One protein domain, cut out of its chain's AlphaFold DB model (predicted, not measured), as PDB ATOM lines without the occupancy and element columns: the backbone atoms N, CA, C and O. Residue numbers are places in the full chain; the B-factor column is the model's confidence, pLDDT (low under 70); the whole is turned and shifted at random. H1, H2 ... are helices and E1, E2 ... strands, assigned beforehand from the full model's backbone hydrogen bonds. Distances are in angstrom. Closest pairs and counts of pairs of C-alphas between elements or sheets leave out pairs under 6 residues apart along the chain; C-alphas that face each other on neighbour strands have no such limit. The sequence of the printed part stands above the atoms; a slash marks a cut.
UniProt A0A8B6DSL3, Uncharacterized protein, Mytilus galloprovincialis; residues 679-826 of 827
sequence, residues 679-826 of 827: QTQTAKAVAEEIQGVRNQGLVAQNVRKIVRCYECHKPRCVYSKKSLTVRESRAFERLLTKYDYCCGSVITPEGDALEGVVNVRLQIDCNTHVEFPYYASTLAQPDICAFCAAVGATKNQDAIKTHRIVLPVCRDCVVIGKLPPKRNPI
ATOM      1  N   GLN A 679      -6.637  13.097 -64.798       67.81
ATOM      2  CA  GLN A 679      -5.550  13.356 -63.845       67.81
ATOM      3  C   GLN A 679      -5.217  12.122 -62.990       67.81
ATOM      4  O   GLN A 679      -4.051  11.807 -62.752       67.81
ATOM      5  N   THR A 680      -6.239  11.349 -62.610       55.88
ATOM      6  CA  THR A 680      -6.063  10.078 -61.886       55.88
ATOM      7  C   THR A 680      -5.397   8.995 -62.755       55.88
ATOM      8  O   THR A 680      -4.662   8.148 -62.243       55.88
ATOM      9  N   GLN A 681      -5.642   8.992 -64.072       51.62
ATOM     10  CA  GLN A 681      -4.997   8.087 -65.033       51.62
ATOM     11  C   GLN A 681      -3.556   8.511 -65.337       51.62
ATOM     12  O   GLN A 681      -2.684   7.648 -65.387       51.62
ATOM     13  N   THR A 682      -3.276   9.811 -65.442       51.00
ATOM     14  CA  THR A 682      -1.916  10.345 -65.613       51.00
ATOM     15  C   THR A 682      -1.059  10.061 -64.379       51.00
ATOM     16  O   THR A 682       0.047   9.553 -64.511       51.00
ATOM     17  N   ALA A 683      -1.602  10.236 -63.169       46.91
ATOM     18  CA  ALA A 683      -0.930   9.833 -61.931       46.91
ATOM     19  C   ALA A 683      -0.709   8.308 -61.832       46.91
ATOM     20  O   ALA A 683       0.232   7.860 -61.180       46.91
ATOM     21  N   LYS A 684      -1.553   7.486 -62.481       44.69
ATOM     22  CA  LYS A 684      -1.315   6.038 -62.652       44.69
ATOM     23  C   LYS A 684      -0.194   5.746 -63.639       44.69
ATOM     24  O   LYS A 684       0.652   4.928 -63.311       44.69
ATOM     25  N   ALA A 685      -0.176   6.402 -64.796       46.22
ATOM     26  CA  ALA A 685       0.850   6.205 -65.817       46.22
ATOM     27  C   ALA A 685       2.236   6.647 -65.320       46.22
ATOM     28  O   ALA A 685       3.172   5.863 -65.392       46.22
ATOM     29  N   VAL A 686       2.335   7.828 -64.698       48.12
ATOM     30  CA  VAL A 686       3.576   8.349 -64.097       48.12
ATOM     31  C   VAL A 686       4.053   7.452 -62.951       48.12
ATOM     32  O   VAL A 686       5.232   7.132 -62.861       48.12
ATOM     33  N   ALA A 687       3.145   6.961 -62.099       43.09
ATOM     34  CA  ALA A 687       3.514   6.008 -61.053       43.09
ATOM     35  C   ALA A 687       3.969   4.648 -61.615       43.09
ATOM     36  O   ALA A 687       4.820   4.012 -61.002       43.09
ATOM     37  N   GLU A 688       3.414   4.183 -62.739       49.34
ATOM     38  CA  GLU A 688       3.831   2.944 -63.419       49.34
ATOM     39  C   GLU A 688       5.169   3.099 -64.159       49.34
ATOM     40  O   GLU A 688       5.931   2.135 -64.225       49.34
ATOM     41  N   GLU A 689       5.462   4.298 -64.666       49.56
ATOM     42  CA  GLU A 689       6.725   4.665 -65.312       49.56
ATOM     43  C   GLU A 689       7.861   4.783 -64.285       49.56
ATOM     44  O   GLU A 689       8.892   4.137 -64.450       49.56
ATOM     45  N   ILE A 690       7.623   5.463 -63.154       48.81
ATOM     46  CA  ILE A 690       8.568   5.552 -62.022       48.81
ATOM     47  C   ILE A 690       8.808   4.176 -61.367       48.81
ATOM     48  O   ILE A 690       9.904   3.893 -60.899       48.81
ATOM     49  N   GLN A 691       7.801   3.293 -61.317       49.47
ATOM     50  CA  GLN A 691       7.934   1.952 -60.714       49.47
ATOM     51  C   GLN A 691       8.508   0.891 -61.666       49.47
ATOM     52  O   GLN A 691       8.749  -0.231 -61.232       49.47
ATOM     53  N   GLY A 692       8.613   1.145 -62.975       44.97
ATOM     54  CA  GLY A 692       8.999   0.121 -63.961       44.97
ATOM     55  C   GLY A 692       8.085  -1.127 -64.020       44.97
ATOM     56  O   GLY A 692       8.398  -2.110 -64.703       44.97
ATOM     57  N   VAL A 693       6.943  -1.138 -63.315       49.25
ATOM     58  CA  VAL A 693       6.025  -2.284 -63.193       49.25
ATOM     59  C   VAL A 693       4.566  -1.818 -63.267       49.25
ATOM     60  O   VAL A 693       4.083  -1.088 -62.409       49.25
ATOM     61  N   ARG A 694       3.819  -2.318 -64.265       54.56
ATOM     62  CA  ARG A 694       2.361  -2.104 -64.393       54.56
ATOM     63  C   ARG A 694       1.610  -2.634 -63.164       54.56
ATOM     64  O   ARG A 694       1.946  -3.714 -62.674       54.56
ATOM     65  N   ASN A 695       0.510  -1.990 -62.751       55.12
ATOM     66  CA  ASN A 695      -0.309  -2.404 -61.592       55.12
ATOM     67  C   ASN A 695      -0.747  -3.887 -61.597       55.12
ATOM     68  O   ASN A 695      -0.975  -4.470 -60.537       55.12
ATOM     69  N   GLN A 696      -0.840  -4.519 -62.774       56.34
ATOM     70  CA  GLN A 696      -1.128  -5.953 -62.931       56.34
ATOM     71  C   GLN A 696      -0.061  -6.870 -62.291       56.34
ATOM     72  O   GLN A 696      -0.353  -8.023 -61.985       56.34
ATOM     73  N   GLY A 697       1.159  -6.373 -62.049       62.50
ATOM     74  CA  GLY A 697       2.244  -7.101 -61.382       62.50
ATOM     75  C   GLY A 697       2.212  -7.055 -59.848       62.50
ATOM     76  O   GLY A 697       2.904  -7.857 -59.218       62.50
ATOM     77  N   LEU A 698       1.407  -6.176 -59.236       76.81
ATOM     78  CA  LEU A 698       1.317  -5.982 -57.778       76.81
ATOM     79  C   LEU A 698       0.280  -6.929 -57.146       76.81
ATOM     80  O   LEU A 698      -0.725  -6.510 -56.563       76.81
ATOM     81  N   VAL A 699       0.516  -8.228 -57.324       82.44
ATOM     82  CA  VAL A 699      -0.339  -9.343 -56.885       82.44
ATOM     83  C   VAL A 699       0.344 -10.173 -55.796       82.44
ATOM     84  O   VAL A 699       1.568 -10.172 -55.688       82.44
ATOM     85  N   ALA A 700      -0.437 -10.913 -54.999       82.62
ATOM     86  CA  ALA A 700       0.053 -11.664 -53.835       82.62
ATOM     87  C   ALA A 700       1.209 -12.629 -54.162       82.62
ATOM     88  O   ALA A 700       2.187 -12.695 -53.425       82.62
ATOM     89  N   GLN A 701       1.142 -13.300 -55.317       83.69
ATOM     90  CA  GLN A 701       2.179 -14.220 -55.806       83.69
ATOM     91  C   GLN A 701       3.546 -13.565 -56.055       83.69
ATOM     92  O   GLN A 701       4.550 -14.268 -56.141       83.69
ATOM     93  N   ASN A 702       3.600 -12.235 -56.176       87.56
ATOM     94  CA  ASN A 702       4.827 -11.476 -56.417       87.56
ATOM     95  C   ASN A 702       5.356 -10.795 -55.150       87.56
ATOM     96  O   ASN A 702       6.389 -10.136 -55.210       87.56
ATOM     97  N   VAL A 703       4.687 -10.946 -54.006       88.81
ATOM     98  CA  VAL A 703       5.185 -10.428 -52.726       88.81
ATOM     99  C   VAL A 703       6.403 -11.259 -52.302       88.81
ATOM    100  O   VAL A 703       6.354 -12.490 -52.311       88.81
ATOM    101  N   ARG A 704       7.521 -10.595 -51.984       89.06
ATOM    102  CA  ARG A 704       8.796 -11.242 -51.597       89.06
ATOM    103  C   ARG A 704       9.292 -10.846 -50.214       89.06
ATOM    104  O   ARG A 704       9.950 -11.646 -49.559       89.06
ATOM    105  N   LYS A 705       8.991  -9.624 -49.778       89.25
ATOM    106  CA  LYS A 705       9.328  -9.090 -48.454       89.25
ATOM    107  C   LYS A 705       8.204  -8.165 -47.985       89.25
ATOM    108  O   LYS A 705       7.380  -7.715 -48.785       89.25
ATOM    109  N   ILE A 706       8.182  -7.887 -46.685       90.44
ATOM    110  CA  ILE A 706       7.293  -6.909 -46.057       90.44
ATOM    111  C   ILE A 706       8.161  -5.807 -45.458       90.44
ATOM    112  O   ILE A 706       9.124  -6.103 -44.756       90.44
ATOM    113  N   VAL A 707       7.800  -4.552 -45.712       87.88
ATOM    114  CA  VAL A 707       8.419  -3.375 -45.092       87.88
ATOM    115  C   VAL A 707       7.376  -2.655 -44.243       87.88
ATOM    116  O   VAL A 707       6.197  -2.642 -44.594       87.88
ATOM    117  N   ARG A 708       7.764  -2.075 -43.107       86.06
ATOM    118  CA  ARG A 708       6.858  -1.246 -42.297       86.06
ATOM    119  C   ARG A 708       7.064   0.214 -42.652       86.06
ATOM    120  O   ARG A 708       8.194   0.660 -42.789       86.06
ATOM    121  N   CYS A 709       5.964   0.941 -42.806       81.69
ATOM    122  CA  CYS A 709       6.039   2.387 -42.944       81.69
ATOM    123  C   CYS A 709       6.536   3.008 -41.633       81.69
ATOM    124  O   CYS A 709       6.009   2.680 -40.573       81.69
ATOM    125  N   TYR A 710       7.502   3.914 -41.716       73.25
ATOM    126  CA  TYR A 710       8.043   4.628 -40.565       73.25
ATOM    127  C   TYR A 710       6.984   5.483 -39.850       73.25
ATOM    128  O   TYR A 710       6.886   5.427 -38.633       73.25
ATOM    129  N   GLU A 711       6.122   6.188 -40.591       64.25
ATOM    130  CA  GLU A 711       5.119   7.086 -39.996       64.25
ATOM    131  C   GLU A 711       3.903   6.367 -39.398       64.25
ATOM    132  O   GLU A 711       3.459   6.684 -38.299       64.25
ATOM    133  N   CYS A 712       3.303   5.430 -40.140       73.44
ATOM    134  CA  CYS A 712       2.042   4.798 -39.727       73.44
ATOM    135  C   CYS A 712       2.201   3.365 -39.216       73.44
ATOM    136  O   CYS A 712       1.205   2.730 -38.870       73.44
ATOM    137  N   HIS A 713       3.421   2.821 -39.245       79.69
ATOM    138  CA  HIS A 713       3.790   1.464 -38.813       79.69
ATOM    139  C   HIS A 713       3.056   0.301 -39.501       79.69
ATOM    140  O   HIS A 713       3.286  -0.873 -39.179       79.69
ATOM    141  N   LYS A 714       2.219   0.595 -40.503       88.81
ATOM    142  CA  LYS A 714       1.510  -0.410 -41.296       88.81
ATOM    143  C   LYS A 714       2.490  -1.195 -42.169       88.81
ATOM    144  O   LYS A 714       3.373  -0.588 -42.783       88.81
ATOM    145  N   PRO A 715       2.313  -2.520 -42.290       89.56
ATOM    146  CA  PRO A 715       3.085  -3.311 -43.233       89.56
ATOM    147  C   PRO A 715       2.647  -3.018 -44.670       89.56
ATOM    148  O   PRO A 715       1.454  -2.965 -44.982       89.56
ATOM    149  N   ARG A 716       3.630  -2.859 -45.553       90.56
ATOM    150  CA  ARG A 716       3.485  -2.695 -46.999       90.56
ATOM    151  C   ARG A 716       4.218  -3.823 -47.719       90.56
ATOM    152  O   ARG A 716       5.249  -4.318 -47.258       90.56
ATOM    153  N   CYS A 717       3.641  -4.263 -48.829       91.06
ATOM    154  CA  CYS A 717       4.182  -5.355 -49.623       91.06
ATOM    155  C   CYS A 717       5.305  -4.859 -50.529       91.06
ATOM    156  O   CYS A 717       5.147  -3.857 -51.224       91.06
ATOM    157  N   VAL A 718       6.400  -5.615 -50.558       89.62
ATOM    158  CA  VAL A 718       7.493  -5.433 -51.513       89.62
ATOM    159  C   VAL A 718       7.385  -6.528 -52.563       89.62
ATOM    160  O   VAL A 718       7.367  -7.723 -52.243       89.62
ATOM    161  N   TYR A 719       7.279  -6.110 -53.817       89.19
ATOM    162  CA  TYR A 719       6.971  -6.945 -54.963       89.19
ATOM    163  C   TYR A 719       8.203  -7.158 -55.843       89.19
ATOM    164  O   TYR A 719       8.936  -6.217 -56.133       89.19
ATOM    165  N   SER A 720       8.390  -8.382 -56.337       85.94
ATOM    166  CA  SER A 720       9.312  -8.680 -57.436       85.94
ATOM    167  C   SER A 720       8.750  -9.802 -58.307       85.94
ATOM    168  O   SER A 720       8.144 -10.752 -57.806       85.94
ATOM    169  N   LYS A 721       8.939  -9.700 -59.629       80.38
ATOM    170  CA  LYS A 721       8.473 -10.724 -60.581       80.38
ATOM    171  C   LYS A 721       9.216 -12.050 -60.391       80.38
ATOM    172  O   LYS A 721       8.612 -13.110 -60.524       80.38
ATOM    173  N   LYS A 722      10.510 -11.999 -60.061       82.12
ATOM    174  CA  LYS A 722      11.346 -13.175 -59.776       82.12
ATOM    175  C   LYS A 722      11.534 -13.329 -58.264       82.12
ATOM    176  O   LYS A 722      11.228 -12.424 -57.488       82.12
ATOM    177  N   SER A 723      11.960 -14.504 -57.815       84.25
ATOM    178  CA  SER A 723      12.422 -14.661 -56.432       84.25
ATOM    179  C   SER A 723      13.730 -13.900 -56.256       84.25
ATOM    180  O   SER A 723      14.587 -13.968 -57.134       84.25
ATOM    181  N   LEU A 724      13.877 -13.183 -55.139       85.25
ATOM    182  CA  LEU A 724      15.117 -12.472 -54.840       85.25
ATOM    183  C   LEU A 724      16.237 -13.481 -54.595       85.25
ATOM    184  O   LEU A 724      16.077 -14.430 -53.826       85.25
ATOM    185  N   THR A 725      17.379 -13.260 -55.230       88.88
ATOM    186  CA  THR A 725      18.606 -13.998 -54.944       88.88
ATOM    187  C   THR A 725      19.096 -13.689 -53.527       88.88
ATOM    188  O   THR A 725      18.760 -12.665 -52.928       88.88
ATOM    189  N   VAL A 726      19.962 -14.547 -52.980       86.12
ATOM    190  CA  VAL A 726      20.567 -14.332 -51.651       86.12
ATOM    191  C   VAL A 726      21.300 -12.985 -51.579       86.12
ATOM    192  O   VAL A 726      21.269 -12.312 -50.547       86.12
ATOM    193  N   ARG A 727      21.935 -12.562 -52.681       85.31
ATOM    194  CA  ARG A 727      22.630 -11.270 -52.771       85.31
ATOM    195  C   ARG A 727      21.651 -10.097 -52.739       85.31
ATOM    196  O   ARG A 727      21.872  -9.180 -51.952       85.31
ATOM    197  N   GLU A 728      20.572 -10.153 -53.518       86.88
ATOM    198  CA  GLU A 728      19.532  -9.112 -53.553       86.88
ATOM    199  C   GLU A 728      18.783  -9.012 -52.221       86.88
ATOM    200  O   GLU A 728      18.571  -7.913 -51.721       86.88
ATOM    201  N   SER A 729      18.453 -10.141 -51.580       86.06
ATOM    202  CA  SER A 729      17.802 -10.125 -50.262       86.06
ATOM    203  C   SER A 729      18.690  -9.478 -49.196       86.06
ATOM    204  O   SER A 729      18.198  -8.688 -48.394       86.06
ATOM    205  N   ARG A 730      20.000  -9.771 -49.193       84.88
ATOM    206  CA  ARG A 730      20.953  -9.119 -48.277       84.88
ATOM    207  C   ARG A 730      21.151  -7.639 -48.608       84.88
ATOM    208  O   ARG A 730      21.344  -6.839 -47.700       84.88
ATOM    209  N   ALA A 731      21.144  -7.271 -49.889       83.56
ATOM    210  CA  ALA A 731      21.211  -5.871 -50.304       83.56
ATOM    211  C   ALA A 731      19.974  -5.098 -49.833       83.56
ATOM    212  O   ALA A 731      20.114  -4.009 -49.288       83.56
ATOM    213  N   PHE A 732      18.794  -5.708 -49.935       86.38
ATOM    214  CA  PHE A 732      17.539  -5.110 -49.501       86.38
ATOM    215  C   PHE A 732      17.493  -4.899 -47.979       86.38
ATOM    216  O   PHE A 732      17.083  -3.844 -47.508       86.38
ATOM    217  N   GLU A 733      17.992  -5.854 -47.193       82.94
ATOM    218  CA  GLU A 733      18.108  -5.702 -45.732       82.94
ATOM    219  C   GLU A 733      19.108  -4.604 -45.331       82.94
ATOM    220  O   GLU A 733      18.853  -3.847 -44.391       82.94
ATOM    221  N   ARG A 734      20.212  -4.454 -46.078       80.38
ATOM    222  CA  ARG A 734      21.148  -3.327 -45.908       80.38
ATOM    223  C   ARG A 734      20.542  -1.980 -46.305       80.38
ATOM    224  O   ARG A 734      20.932  -0.957 -45.755       80.38
ATOM    225  N   LEU A 735      19.626  -1.968 -47.269       80.00
ATOM    226  CA  LEU A 735      18.929  -0.757 -47.694       80.00
ATOM    227  C   LEU A 735      17.964  -0.280 -46.600       80.00
ATOM    228  O   LEU A 735      18.007   0.884 -46.214       80.00
ATOM    229  N   LEU A 736      17.179  -1.196 -46.025       77.88
ATOM    230  CA  LEU A 736      16.238  -0.895 -44.938       77.88
ATOM    231  C   LEU A 736      16.905  -0.525 -43.604       77.88
ATOM    232  O   LEU A 736      16.238  -0.019 -42.713       77.88
ATOM    233  N   THR A 737      18.206  -0.780 -43.444       74.81
ATOM    234  CA  THR A 737      18.981  -0.286 -42.289       74.81
ATOM    235  C   THR A 737      19.523   1.127 -42.497       74.81
ATOM    236  O   THR A 737      19.938   1.757 -41.530       74.81
ATOM    237  N   LYS A 738      19.534   1.627 -43.739       68.19
ATOM    238  CA  LYS A 738      20.021   2.969 -44.091       68.19
ATOM    239  C   LYS A 738      18.900   3.979 -44.323       68.19
ATOM    240  O   LYS A 738      19.138   5.168 -44.144       68.19
ATOM    241  N   TYR A 739      17.719   3.519 -44.736       68.38
ATOM    242  CA  TYR A 739      16.601   4.382 -45.109       68.38
ATOM    243  C   TYR A 739      15.291   3.917 -44.480       68.38
ATOM    244  O   TYR A 739      14.924   2.743 -44.566       68.38
ATOM    245  N   ASP A 740      14.555   4.877 -43.926       68.50
ATOM    246  CA  ASP A 740      13.206   4.683 -43.418       68.50
ATOM    247  C   ASP A 740      12.185   4.809 -44.553       68.50
ATOM    248  O   ASP A 740      12.068   5.837 -45.220       68.50
ATOM    249  N   TYR A 741      11.415   3.747 -44.782       79.00
ATOM    250  CA  TYR A 741      10.395   3.726 -45.826       79.00
ATOM    251  C   TYR A 741       9.097   4.410 -45.365       79.00
ATOM    252  O   TYR A 741       8.537   4.057 -44.324       79.00
ATOM    253  N   CYS A 742       8.540   5.309 -46.183       74.56
ATOM    254  CA  CYS A 742       7.211   5.894 -45.977       74.56
ATOM    255  C   CYS A 742       6.213   5.483 -47.077       74.56
ATOM    256  O   CYS A 742       6.589   5.196 -48.212       74.56
ATOM    257  N   CYS A 743       4.917   5.424 -46.743       73.94
ATOM    258  CA  CYS A 743       3.872   5.035 -47.696       73.94
ATOM    259  C   CYS A 743       3.875   5.958 -48.919       73.94
ATOM    260  O   CYS A 743       3.835   7.174 -48.774       73.94
ATOM    261  N   GLY A 744       3.876   5.366 -50.112       65.38
ATOM    262  CA  GLY A 744       3.801   6.116 -51.365       65.38
ATOM    263  C   GLY A 744       5.146   6.635 -51.873       65.38
ATOM    264  O   GLY A 744       5.198   7.189 -52.966       65.38
ATOM    265  N   SER A 745       6.227   6.417 -51.119       71.00
ATOM    266  CA  SER A 745       7.596   6.718 -51.549       71.00
ATOM    267  C   SER A 745       8.205   5.553 -52.329       71.00
ATOM    268  O   SER A 745       7.820   4.396 -52.144       71.00
ATOM    269  N   VAL A 746       9.177   5.846 -53.192       74.50
ATOM    270  CA  VAL A 746       9.987   4.809 -53.847       74.50
ATOM    271  C   VAL A 746      10.839   4.112 -52.784       74.50
ATOM    272  O   VAL A 746      11.325   4.752 -51.853       74.50
ATOM    273  N   ILE A 747      10.970   2.786 -52.873       77.50
ATOM    274  CA  ILE A 747      11.709   1.999 -51.873       77.50
ATOM    275  C   ILE A 747      13.218   1.963 -52.136       77.50
ATOM    276  O   ILE A 747      13.992   1.747 -51.209       77.50
ATOM    277  N   THR A 748      13.629   2.173 -53.385       77.19
ATOM    278  CA  THR A 748      15.026   2.231 -53.823       77.19
ATOM    279  C   THR A 748      15.386   3.659 -54.230       77.19
ATOM    280  O   THR A 748      14.615   4.272 -54.972       77.19
ATOM    281  N   PRO A 749      16.529   4.200 -53.780       67.00
ATOM    282  CA  PRO A 749      17.091   5.430 -54.325       67.00
ATOM    283  C   PRO A 749      17.443   5.277 -55.811       67.00
ATOM    284  O   PRO A 749      17.677   4.165 -56.284       67.00
ATOM    285  N   GLU A 750      17.515   6.401 -56.519       65.25
ATOM    286  CA  GLU A 750      17.923   6.452 -57.926       65.25
ATOM    287  C   GLU A 750      19.365   5.933 -58.095       65.25
ATOM    288  O   GLU A 750      20.279   6.361 -57.382       65.25
ATOM    289  N   GLY A 751      19.567   4.979 -59.006       60.97
ATOM    290  CA  GLY A 751      20.849   4.322 -59.274       60.97
ATOM    291  C   GLY A 751      21.183   3.130 -58.365       60.97
ATOM    292  O   GLY A 751      22.295   2.598 -58.450       60.97
ATOM    293  N   ASP A 752      20.271   2.693 -57.488       77.88
ATOM    294  CA  ASP A 752      20.491   1.527 -56.623       77.88
ATOM    295  C   ASP A 752      20.427   0.204 -57.413       77.88
ATOM    296  O   ASP A 752      19.620   0.022 -58.321       77.88
ATOM    297  N   ALA A 753      21.246  -0.780 -57.029       76.44
ATOM    298  CA  ALA A 753      21.296  -2.086 -57.696       76.44
ATOM    299  C   ALA A 753      19.976  -2.887 -57.621       76.44
ATOM    300  O   ALA A 753      19.824  -3.884 -58.328       76.44
ATOM    301  N   LEU A 754      19.048  -2.497 -56.744       77.94
ATOM    302  CA  LEU A 754      17.721  -3.092 -56.604       77.94
ATOM    303  C   LEU A 754      16.623  -2.327 -57.358       77.94
ATOM    304  O   LEU A 754      15.471  -2.776 -57.361       77.94
ATOM    305  N   GLU A 755      16.954  -1.203 -57.997       77.38
ATOM    306  CA  GLU A 755      16.026  -0.416 -58.805       77.38
ATOM    307  C   GLU A 755      15.453  -1.264 -59.955       77.38
ATOM    308  O   GLU A 755      16.159  -2.010 -60.635       77.38
ATOM    309  N   GLY A 756      14.126  -1.254 -60.115       70.25
ATOM    310  CA  GLY A 756      13.404  -2.114 -61.065       70.25
ATOM    311  C   GLY A 756      13.325  -3.604 -60.682       70.25
ATOM    312  O   GLY A 756      12.507  -4.341 -61.248       70.25
ATOM    313  N   VAL A 757      14.098  -4.066 -59.691       79.50
ATOM    314  CA  VAL A 757      14.073  -5.448 -59.177       79.50
ATOM    315  C   VAL A 757      13.046  -5.602 -58.058       79.50
ATOM    316  O   VAL A 757      12.262  -6.560 -58.071       79.50
ATOM    317  N   VAL A 758      13.017  -4.666 -57.107       83.12
ATOM    318  CA  VAL A 758      12.042  -4.617 -56.005       83.12
ATOM    319  C   VAL A 758      11.181  -3.372 -56.113       83.12
ATOM    320  O   VAL A 758      11.669  -2.284 -56.383       83.12
ATOM    321  N   ASN A 759       9.882  -3.536 -55.889       83.31
ATOM    322  CA  ASN A 759       8.906  -2.478 -56.110       83.31
ATOM    323  C   ASN A 759       7.912  -2.411 -54.959       83.31
ATOM    324  O   ASN A 759       7.569  -3.423 -54.348       83.31
ATOM    325  N   VAL A 760       7.398  -1.219 -54.695       82.25
ATOM    326  CA  VAL A 760       6.305  -0.971 -53.752       82.25
ATOM    327  C   VAL A 760       5.185  -0.243 -54.471       82.25
ATOM    328  O   VAL A 760       5.393   0.409 -55.491       82.25
ATOM    329  N   ARG A 761       3.970  -0.349 -53.940       80.94
ATOM    330  CA  ARG A 761       2.846   0.432 -54.447       80.94
ATOM    331  C   ARG A 761       3.085   1.901 -54.084       80.94
ATOM    332  O   ARG A 761       3.200   2.205 -52.905       80.94
ATOM    333  N   LEU A 762       3.119   2.805 -55.067       74.12
ATOM    334  CA  LEU A 762       3.234   4.249 -54.785       74.12
ATOM    335  C   LEU A 762       1.872   4.923 -54.544       74.12
ATOM    336  O   LEU A 762       1.785   5.961 -53.906       74.12
ATOM    337  N   GLN A 763       0.774   4.318 -55.006       71.75
ATOM    338  CA  GLN A 763      -0.587   4.854 -54.831       71.75
ATOM    339  C   GLN A 763      -1.200   4.471 -53.481       71.75
ATOM    340  O   GLN A 763      -2.296   3.910 -53.416       71.75
ATOM    341  N   ILE A 764      -0.454   4.702 -52.408       74.44
ATOM    342  CA  ILE A 764      -0.880   4.467 -51.031       74.44
ATOM    343  C   ILE A 764      -0.345   5.584 -50.147       74.44
ATOM    344  O   ILE A 764       0.773   6.048 -50.323       74.44
ATOM    345  N   ASP A 765      -1.129   5.959 -49.151       79.00
ATOM    346  CA  ASP A 765      -0.719   6.883 -48.100       79.00
ATOM    347  C   ASP A 765      -0.859   6.226 -46.715       79.00
ATOM    348  O   ASP A 765      -1.308   5.079 -46.570       79.00
ATOM    349  N   CYS A 766      -0.489   6.962 -45.671       69.88
ATOM    350  CA  CYS A 766      -0.598   6.513 -44.284       69.88
ATOM    351  C   CYS A 766      -2.055   6.249 -43.845       69.88
ATOM    352  O   CYS A 766      -2.293   5.451 -42.933       69.88
ATOM    353  N   ASN A 767      -3.055   6.817 -44.529       75.50
ATOM    354  CA  ASN A 767      -4.479   6.587 -44.257       75.50
ATOM    355  C   ASN A 767      -5.030   5.337 -44.954       75.50
ATOM    356  O   ASN A 767      -6.017   4.749 -44.502       75.50
ATOM    357  N   THR A 768      -4.370   4.887 -46.017       80.25
ATOM    358  CA  THR A 768      -4.765   3.723 -46.803       80.25
ATOM    359  C   THR A 768      -4.638   2.450 -45.966       80.25
ATOM    360  O   THR A 768      -3.665   2.263 -45.222       80.25
ATOM    361  N   HIS A 769      -5.626   1.556 -46.068       86.44
ATOM    362  CA  HIS A 769      -5.616   0.274 -45.360       86.44
ATOM    363  C   HIS A 769      -4.476  -0.637 -45.861       86.44
ATOM    364  O   HIS A 769      -3.923  -0.429 -46.945       86.44
ATOM    365  N   VAL A 770      -4.096  -1.640 -45.069       87.44
ATOM    366  CA  VAL A 770      -3.123  -2.673 -45.449       87.44
ATOM    367  C   VAL A 770      -3.617  -3.378 -46.712       87.44
ATOM    368  O   VAL A 770      -4.812  -3.623 -46.890       87.44
ATOM    369  N   GLU A 771      -2.705  -3.637 -47.640       89.06
ATOM    370  CA  GLU A 771      -3.049  -4.059 -48.993       89.06
ATOM    371  C   GLU A 771      -3.669  -5.466 -49.017       89.06
ATOM    372  O   GLU A 771      -3.270  -6.344 -48.261       89.06
ATOM    373  N   PHE A 772      -4.608  -5.732 -49.932       86.44
ATOM    374  CA  PHE A 772      -5.174  -7.082 -50.088       86.44
ATOM    375  C   PHE A 772      -4.114  -8.168 -50.379       86.44
ATOM    376  O   PHE A 772      -4.210  -9.238 -49.780       86.44
ATOM    377  N   PRO A 773      -3.099  -7.928 -51.243       88.12
ATOM    378  CA  PRO A 773      -2.010  -8.876 -51.469       88.12
ATOM    379  C   PRO A 773      -1.225  -9.268 -50.221       88.12
ATOM    380  O   PRO A 773      -0.719 -10.383 -50.195       88.12
ATOM    381  N   TYR A 774      -1.160  -8.408 -49.196       89.88
ATOM    382  CA  TYR A 774      -0.533  -8.747 -47.919       89.88
ATOM    383  C   TYR A 774      -1.192 -10.002 -47.353       89.88
ATOM    384  O   TYR A 774      -0.566 -11.053 -47.307       89.88
ATOM    385  N   TYR A 775      -2.495  -9.945 -47.078       86.38
ATOM    386  CA  TYR A 775      -3.268 -11.033 -46.463       86.38
ATOM    387  C   TYR A 775      -3.393 -12.308 -47.306       86.38
ATOM    388  O   TYR A 775      -3.860 -13.326 -46.801       86.38
ATOM    389  N   ALA A 776      -3.031 -12.245 -48.585       84.12
ATOM    390  CA  ALA A 776      -2.999 -13.392 -49.485       84.12
ATOM    391  C   ALA A 776      -1.572 -13.921 -49.728       84.12
ATOM    392  O   ALA A 776      -1.407 -14.917 -50.429       84.12
ATOM    393  N   SER A 777      -0.545 -13.255 -49.194       84.88
ATOM    394  CA  SER A 777       0.852 -13.681 -49.297       84.88
ATOM    395  C   SER A 777       1.218 -14.665 -48.186       84.88
ATOM    396  O   SER A 777       0.672 -14.615 -47.086       84.88
ATOM    397  N   THR A 778       2.207 -15.517 -48.448       79.56
ATOM    398  CA  THR A 778       2.756 -16.466 -47.464       79.56
ATOM    399  C   THR A 778       3.562 -15.796 -46.347       79.56
ATOM    400  O   THR A 778       3.914 -16.450 -45.374       79.56
ATOM    401  N   LEU A 779       3.863 -14.499 -46.480       81.44
ATOM    402  CA  LEU A 779       4.670 -13.719 -45.536       81.44
ATOM    403  C   LEU A 779       3.825 -12.902 -44.549       81.44
ATOM    404  O   LEU A 779       4.376 -12.192 -43.708       81.44
ATOM    405  N   ALA A 780       2.500 -12.934 -44.683       79.81
ATOM    406  CA  ALA A 780       1.616 -12.118 -43.869       79.81
ATOM    407  C   ALA A 780       1.209 -12.776 -42.558       79.81
ATOM    408  O   ALA A 780       1.068 -13.991 -42.453       79.81
ATOM    409  N   GLN A 781       0.928 -11.914 -41.583       79.19
ATOM    410  CA  GLN A 781       0.237 -12.274 -40.356       79.19
ATOM    411  C   GLN A 781      -1.272 -12.088 -40.591       79.19
ATOM    412  O   GLN A 781      -1.717 -10.969 -40.869       79.19
ATOM    413  N   PRO A 782      -2.078 -13.163 -40.583       74.06
ATOM    414  CA  PRO A 782      -3.482 -13.103 -40.992       74.06
ATOM    415  C   PRO A 782      -4.392 -12.394 -39.978       74.06
ATOM    416  O   PRO A 782      -5.548 -12.122 -40.296       74.06
ATOM    417  N   ASP A 783      -3.883 -12.100 -38.786       82.31
ATOM    418  CA  ASP A 783      -4.585 -11.582 -37.614       82.31
ATOM    419  C   ASP A 783      -4.300 -10.096 -37.332       82.31
ATOM    420  O   ASP A 783      -4.672  -9.587 -36.280       82.31
ATOM    421  N   ILE A 784      -3.677  -9.359 -38.258       88.44
ATOM    422  CA  ILE A 784      -3.453  -7.915 -38.079       88.44
ATOM    423  C   ILE A 784      -4.578  -7.063 -38.676       88.44
ATOM    424  O   ILE A 784      -5.051  -7.308 -39.785       88.44
ATOM    425  N   CYS A 785      -4.987  -6.002 -37.985       89.44
ATOM    426  CA  CYS A 785      -6.049  -5.101 -38.428       89.44
ATOM    427  C   CYS A 785      -5.688  -4.371 -39.730       89.44
ATOM    428  O   CYS A 785      -4.647  -3.721 -39.820       89.44
ATOM    429  N   ALA A 786      -6.602  -4.359 -40.703       87.88
ATOM    430  CA  ALA A 786      -6.389  -3.686 -41.983       87.88
ATOM    431  C   ALA A 786      -6.187  -2.166 -41.865       87.88
ATOM    432  O   ALA A 786      -5.567  -1.568 -42.738       87.88
ATOM    433  N   PHE A 787      -6.685  -1.517 -40.812       86.00
ATOM    434  CA  PHE A 787      -6.620  -0.056 -40.687       86.00
ATOM    435  C   PHE A 787      -5.529   0.456 -39.758       86.00
ATOM    436  O   PHE A 787      -4.992   1.521 -40.045       86.00
ATOM    437  N   CYS A 788      -5.202  -0.265 -38.686       84.62
ATOM    438  CA  CYS A 788      -4.208   0.165 -37.695       84.62
ATOM    439  C   CYS A 788      -3.052  -0.825 -37.503       84.62
ATOM    440  O   CYS A 788      -2.160  -0.551 -36.714       84.62
ATOM    441  N   ALA A 789      -3.061  -1.968 -38.201       84.00
ATOM    442  CA  ALA A 789      -2.060  -3.030 -38.088       84.00
ATOM    443  C   ALA A 789      -1.881  -3.637 -36.678       84.00
ATOM    444  O   ALA A 789      -0.918  -4.367 -36.455       84.00
ATOM    445  N   ALA A 790      -2.814  -3.390 -35.749       84.81
ATOM    446  CA  ALA A 790      -2.844  -4.043 -34.441       84.81
ATOM    447  C   ALA A 790      -3.110  -5.552 -34.575       84.81
ATOM    448  O   ALA A 790      -3.934  -5.961 -35.397       84.81
ATOM    449  N   VAL A 791      -2.425  -6.354 -33.763       85.31
ATOM    450  CA  VAL A 791      -2.535  -7.824 -33.719       85.31
ATOM    451  C   VAL A 791      -3.857  -8.242 -33.051       85.31
ATOM    452  O   VAL A 791      -4.412  -7.486 -32.255       85.31
ATOM    453  N   GLY A 792      -4.379  -9.429 -33.374       80.25
ATOM    454  CA  GLY A 792      -5.613  -9.971 -32.782       80.25
ATOM    455  C   GLY A 792      -6.915  -9.490 -33.439       80.25
ATOM    456  O   GLY A 792      -7.987  -9.556 -32.837       80.25
ATOM    457  N   ALA A 793      -6.852  -8.990 -34.672       85.88
ATOM    458  CA  ALA A 793      -8.016  -8.612 -35.460       85.88
ATOM    459  C   ALA A 793      -8.693  -9.836 -36.093       85.88
ATOM    460  O   ALA A 793      -8.043 -10.723 -36.645       85.88
ATOM    461  N   THR A 794     -10.025  -9.848 -36.090       85.00
ATOM    462  CA  THR A 794     -10.821 -10.939 -36.662       85.00
ATOM    463  C   THR A 794     -11.541 -10.492 -37.928       85.00
ATOM    464  O   THR A 794     -11.825  -9.310 -38.149       85.00
ATOM    465  N   LYS A 795     -11.809 -11.448 -38.823       85.19
ATOM    466  CA  LYS A 795     -12.617 -11.191 -40.017       85.19
ATOM    467  C   LYS A 795     -14.089 -11.144 -39.629       85.19
ATOM    468  O   LYS A 795     -14.574 -11.994 -38.887       85.19
ATOM    469  N   ASN A 796     -14.807 -10.170 -40.177       84.94
ATOM    470  CA  ASN A 796     -16.240 -10.054 -39.957       84.94
ATOM    471  C   ASN A 796     -16.979 -11.227 -40.632       84.94
ATOM    472  O   ASN A 796     -16.925 -11.380 -41.854       84.94
ATOM    473  N   GLN A 797     -17.660 -12.043 -39.828       81.00
ATOM    474  CA  GLN A 797     -18.330 -13.273 -40.264       81.00
ATOM    475  C   GLN A 797     -19.467 -13.018 -41.263       81.00
ATOM    476  O   GLN A 797     -19.641 -13.783 -42.210       81.00
ATOM    477  N   ASP A 798     -20.205 -11.919 -41.118       78.62
ATOM    478  CA  ASP A 798     -21.308 -11.591 -42.025       78.62
ATOM    479  C   ASP A 798     -20.819 -11.059 -43.373       78.62
ATOM    480  O   ASP A 798     -21.395 -11.351 -44.424       78.62
ATOM    481  N   ALA A 799     -19.697 -10.342 -43.379       75.94
ATOM    482  CA  ALA A 799     -19.056  -9.922 -44.614       75.94
ATOM    483  C   ALA A 799     -18.542 -11.126 -45.427       75.94
ATOM    484  O   ALA A 799     -18.627 -11.089 -46.655       75.94
ATOM    485  N   ILE A 800     -18.065 -12.198 -44.777       80.50
ATOM    486  CA  ILE A 800     -17.579 -13.415 -45.460       80.50
ATOM    487  C   ILE A 800     -18.716 -14.124 -46.207       80.50
ATOM    488  O   ILE A 800     -18.500 -14.654 -47.295       80.50
ATOM    489  N   LYS A 801     -19.946 -14.078 -45.680       80.88
ATOM    490  CA  LYS A 801     -21.124 -14.677 -46.336       80.88
ATOM    491  C   LYS A 801     -21.474 -14.007 -47.667       80.88
ATOM    492  O   LYS A 801     -22.078 -14.634 -48.524       80.88
ATOM    493  N   THR A 802     -21.109 -12.736 -47.838       76.75
ATOM    494  CA  THR A 802     -21.471 -11.941 -49.025       76.75
ATOM    495  C   THR A 802     -20.298 -11.691 -49.967       76.75
ATOM    496  O   THR A 802     -20.515 -11.314 -51.114       76.75
ATOM    497  N   HIS A 803     -19.054 -11.851 -49.511       82.00
ATOM    498  CA  HIS A 803     -17.849 -11.522 -50.272       82.00
ATOM    499  C   HIS A 803     -16.765 -12.574 -50.040       82.00
ATOM    500  O   HIS A 803     -16.453 -12.914 -48.902       82.00
ATOM    501  N   ARG A 804     -16.125 -13.040 -51.119       77.38
ATOM    502  CA  ARG A 804     -15.075 -14.073 -51.047       77.38
ATOM    503  C   ARG A 804     -13.816 -13.601 -50.320       77.38
ATOM    504  O   ARG A 804     -13.083 -14.423 -49.781       77.38
ATOM    505  N   ILE A 805     -13.525 -12.299 -50.337       80.12
ATOM    506  CA  ILE A 805     -12.338 -11.726 -49.694       80.12
ATOM    507  C   ILE A 805     -12.783 -10.653 -48.707       80.12
ATOM    508  O   ILE A 805     -13.365  -9.647 -49.112       80.12
ATOM    509  N   VAL A 806     -12.450 -10.847 -47.429       84.94
ATOM    510  CA  VAL A 806     -12.710  -9.909 -46.330       84.94
ATOM    511  C   VAL A 806     -11.451  -9.782 -45.485       84.94
ATOM    512  O   VAL A 806     -10.896 -10.794 -45.043       84.94
ATOM    513  N   LEU A 807     -10.996  -8.548 -45.272       88.81
ATOM    514  CA  LEU A 807      -9.834  -8.274 -44.428       88.81
ATOM    515  C   LEU A 807     -10.243  -8.142 -42.947       88.81
ATOM    516  O   LEU A 807     -11.332  -7.633 -42.662       88.81
ATOM    517  N   PRO A 808      -9.399  -8.598 -42.006       89.25
ATOM    518  CA  PRO A 808      -9.654  -8.489 -40.569       89.25
ATOM    519  C   PRO A 808      -9.585  -7.035 -40.078       89.25
ATOM    520  O   PRO A 808      -8.773  -6.237 -40.553       89.25
ATOM    521  N   VAL A 809     -10.422  -6.683 -39.101       88.44
ATOM    522  CA  VAL A 809     -10.450  -5.348 -38.475       88.44
ATOM    523  C   VAL A 809     -10.575  -5.507 -36.960       88.44
ATOM    524  O   VAL A 809     -11.376  -6.309 -36.492       88.44
ATOM    525  N   CYS A 810      -9.777  -4.767 -36.185       88.06
ATOM    526  CA  CYS A 810      -9.856  -4.800 -34.724       88.06
ATOM    527  C   CYS A 810     -11.103  -4.071 -34.204       88.06
ATOM    528  O   CYS A 810     -11.673  -3.211 -34.884       88.06
ATOM    529  N   ARG A 811     -11.490  -4.377 -32.962       83.62
ATOM    530  CA  ARG A 811     -12.669  -3.802 -32.302       83.62
ATOM    531  C   ARG A 811     -12.647  -2.271 -32.295       83.62
ATOM    532  O   ARG A 811     -13.650  -1.663 -32.652       83.62
ATOM    533  N   ASP A 812     -11.507  -1.659 -31.995       81.50
ATOM    534  CA  ASP A 812     -11.390  -0.197 -31.896       81.50
ATOM    535  C   ASP A 812     -11.651   0.495 -33.239       81.50
ATOM    536  O   ASP A 812     -12.366   1.491 -33.316       81.50
ATOM    537  N   CYS A 813     -11.148  -0.078 -34.336       79.50
ATOM    538  CA  CYS A 813     -11.415   0.446 -35.674       79.50
ATOM    539  C   CYS A 813     -12.892   0.294 -36.067       79.50
ATOM    540  O   CYS A 813     -13.436   1.182 -36.723       79.50
ATOM    541  N   VAL A 814     -13.552  -0.792 -35.651       79.38
ATOM    542  CA  VAL A 814     -14.995  -0.980 -35.868       79.38
ATOM    543  C   VAL A 814     -15.808   0.055 -35.084       79.38
ATOM    544  O   VAL A 814     -16.730   0.642 -35.646       79.38
ATOM    545  N   VAL A 815     -15.441   0.334 -33.828       78.62
ATOM    546  CA  VAL A 815     -16.111   1.333 -32.974       78.62
ATOM    547  C   VAL A 815     -16.016   2.743 -33.570       78.62
ATOM    548  O   VAL A 815     -16.986   3.493 -33.523       78.62
ATOM    549  N   ILE A 816     -14.901   3.079 -34.226       69.00
ATOM    550  CA  ILE A 816     -14.699   4.367 -34.924       69.00
ATOM    551  C   ILE A 816     -15.351   4.367 -36.333       69.00
ATOM    552  O   ILE A 816     -15.160   5.274 -37.144       69.00
ATOM    553  N   GLY A 817     -16.147   3.343 -36.663       76.06
ATOM    554  CA  GLY A 817     -16.941   3.276 -37.892       76.06
ATOM    555  C   GLY A 817     -16.181   2.797 -39.134       76.06
ATOM    556  O   GLY A 817     -16.648   3.003 -40.256       76.06
ATOM    557  N   LYS A 818     -15.009   2.160 -38.987       74.69
ATOM    558  CA  LYS A 818     -14.288   1.571 -40.127       74.69
ATOM    559  C   LYS A 818     -14.892   0.221 -40.504       74.69
ATOM    560  O   LYS A 818     -14.858  -0.736 -39.735       74.69
ATOM    561  N   LEU A 819     -15.403   0.134 -41.729       81.00
ATOM    562  CA  LEU A 819     -15.941  -1.104 -42.290       81.00
ATOM    563  C   LEU A 819     -14.826  -1.991 -42.871       81.00
ATOM    564  O   LEU A 819     -13.883  -1.462 -43.466       81.00
ATOM    565  N   PRO A 820     -14.935  -3.329 -42.758       82.81
ATOM    566  CA  PRO A 820     -13.930  -4.249 -43.276       82.81
ATOM    567  C   PRO A 820     -13.797  -4.134 -44.802       82.81
ATOM    568  O   PRO A 820     -14.799  -4.269 -45.515       82.81
ATOM    569  N   PRO A 821     -12.577  -3.920 -45.332       84.19
ATOM    570  CA  PRO A 821     -12.338  -3.947 -46.768       84.19
ATOM    571  C   PRO A 821     -12.716  -5.314 -47.342       84.19
ATOM    572  O   PRO A 821     -12.269  -6.355 -46.849       84.19
ATOM    573  N   LYS A 822     -13.534  -5.311 -48.398       84.00
ATOM    574  CA  LYS A 822     -14.096  -6.520 -49.011       84.00
ATOM    575  C   LYS A 822     -14.024  -6.485 -50.537       84.00
ATOM    576  O   LYS A 822     -14.112  -5.416 -51.139       84.00
ATOM    577  N   ARG A 823     -13.841  -7.648 -51.168       75.50
ATOM    578  CA  ARG A 823     -13.769  -7.827 -52.632       75.50
ATOM    579  C   ARG A 823     -14.466  -9.119 -53.057       75.50
ATOM    580  O   ARG A 823     -14.603 -10.039 -52.256       75.50
ATOM    581  N   ASN A 824     -14.835  -9.186 -54.338       73.25
ATOM    582  CA  ASN A 824     -15.462 -10.341 -54.989       73.25
ATOM    583  C   ASN A 824     -16.785 -10.750 -54.315       73.25
ATOM    584  O   ASN A 824     -16.799 -11.735 -53.571       73.25
ATOM    585  N   PRO A 825     -17.877  -9.995 -54.539       72.62
ATOM    586  CA  PRO A 825     -19.188 -10.367 -54.023       72.62
ATOM    587  C   PRO A 825     -19.575 -11.765 -54.521       72.62
ATOM    588  O   PRO A 825     -19.344 -12.112 -55.682       72.62
ATOM    589  N   ILE A 826     -20.109 -12.578 -53.616       74.31
ATOM    590  CA  ILE A 826     -20.667 -13.893 -53.923       74.31
ATOM    591  C   ILE A 826     -22.029 -13.618 -54.571       74.31
ATOM    592  O   ILE A 826     -22.838 -12.901 -53.986       74.31
TER     593      ILE A 826
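AT A GLANCE: This is residues 679 to 826 of the 827 residues of an uncharacterized protein of Mytilus galloprovincialis (UniProt A0A8B6DSL3). This is a mostly loop-built domain with little regular structure: hairpin E1-E2 lies near its middle with H3 packed on it, and a second two-stranded sheet, E3-E4, sits with H4 toward one end. The 148 printed residues hold H1 E1 E2 H2 H3 H4 E3 H5 E4, mixed class, 58 residues in named elements; both sheets are antiparallel. It is compact, radius of gyration of the C-alphas 16.0 A, spans 47 by 33 by 26 A.

HOW THE PARTS SIT: Start at H1, residues 679 to 690, which touches no helix. E1, 703 to 708, and E2, 715 to 719, form an antiparallel hairpin; find N 707 and O 716, 3.0 A apart. H2, 726 to 736, is near E1. At H3, 772 to 776, the closest C-alphas to E2 are Tyr 774 and Cys 717, 6.1 A. H4, 797 to 802, precedes E3, 803 to 806; H5, 811 to 815, is apart from H4. E4, 822 to 825, is antiparallel to E3, with N 804 and O 824 2.9 A apart. Every O i to N i+4 pair is within hydrogen-bond range in H1, H2, H3 and H5; in H4, 1 of 2.

IN THESE COORDINATES: Find C-alpha 679 at (-5.550, 13.356, -63.845); H1 runs 16.2 A, H2 15.6 A. E4 ends at (-19.188, -10.367, -54.023).

THE WHOLE: The farthest C-alphas, Gly 751 and Asp 798, are 48.2 A apart. The printed part has no cut; H2 to H3 is a long link. Residues 679 to 697 are among 29 under pLDDT 70.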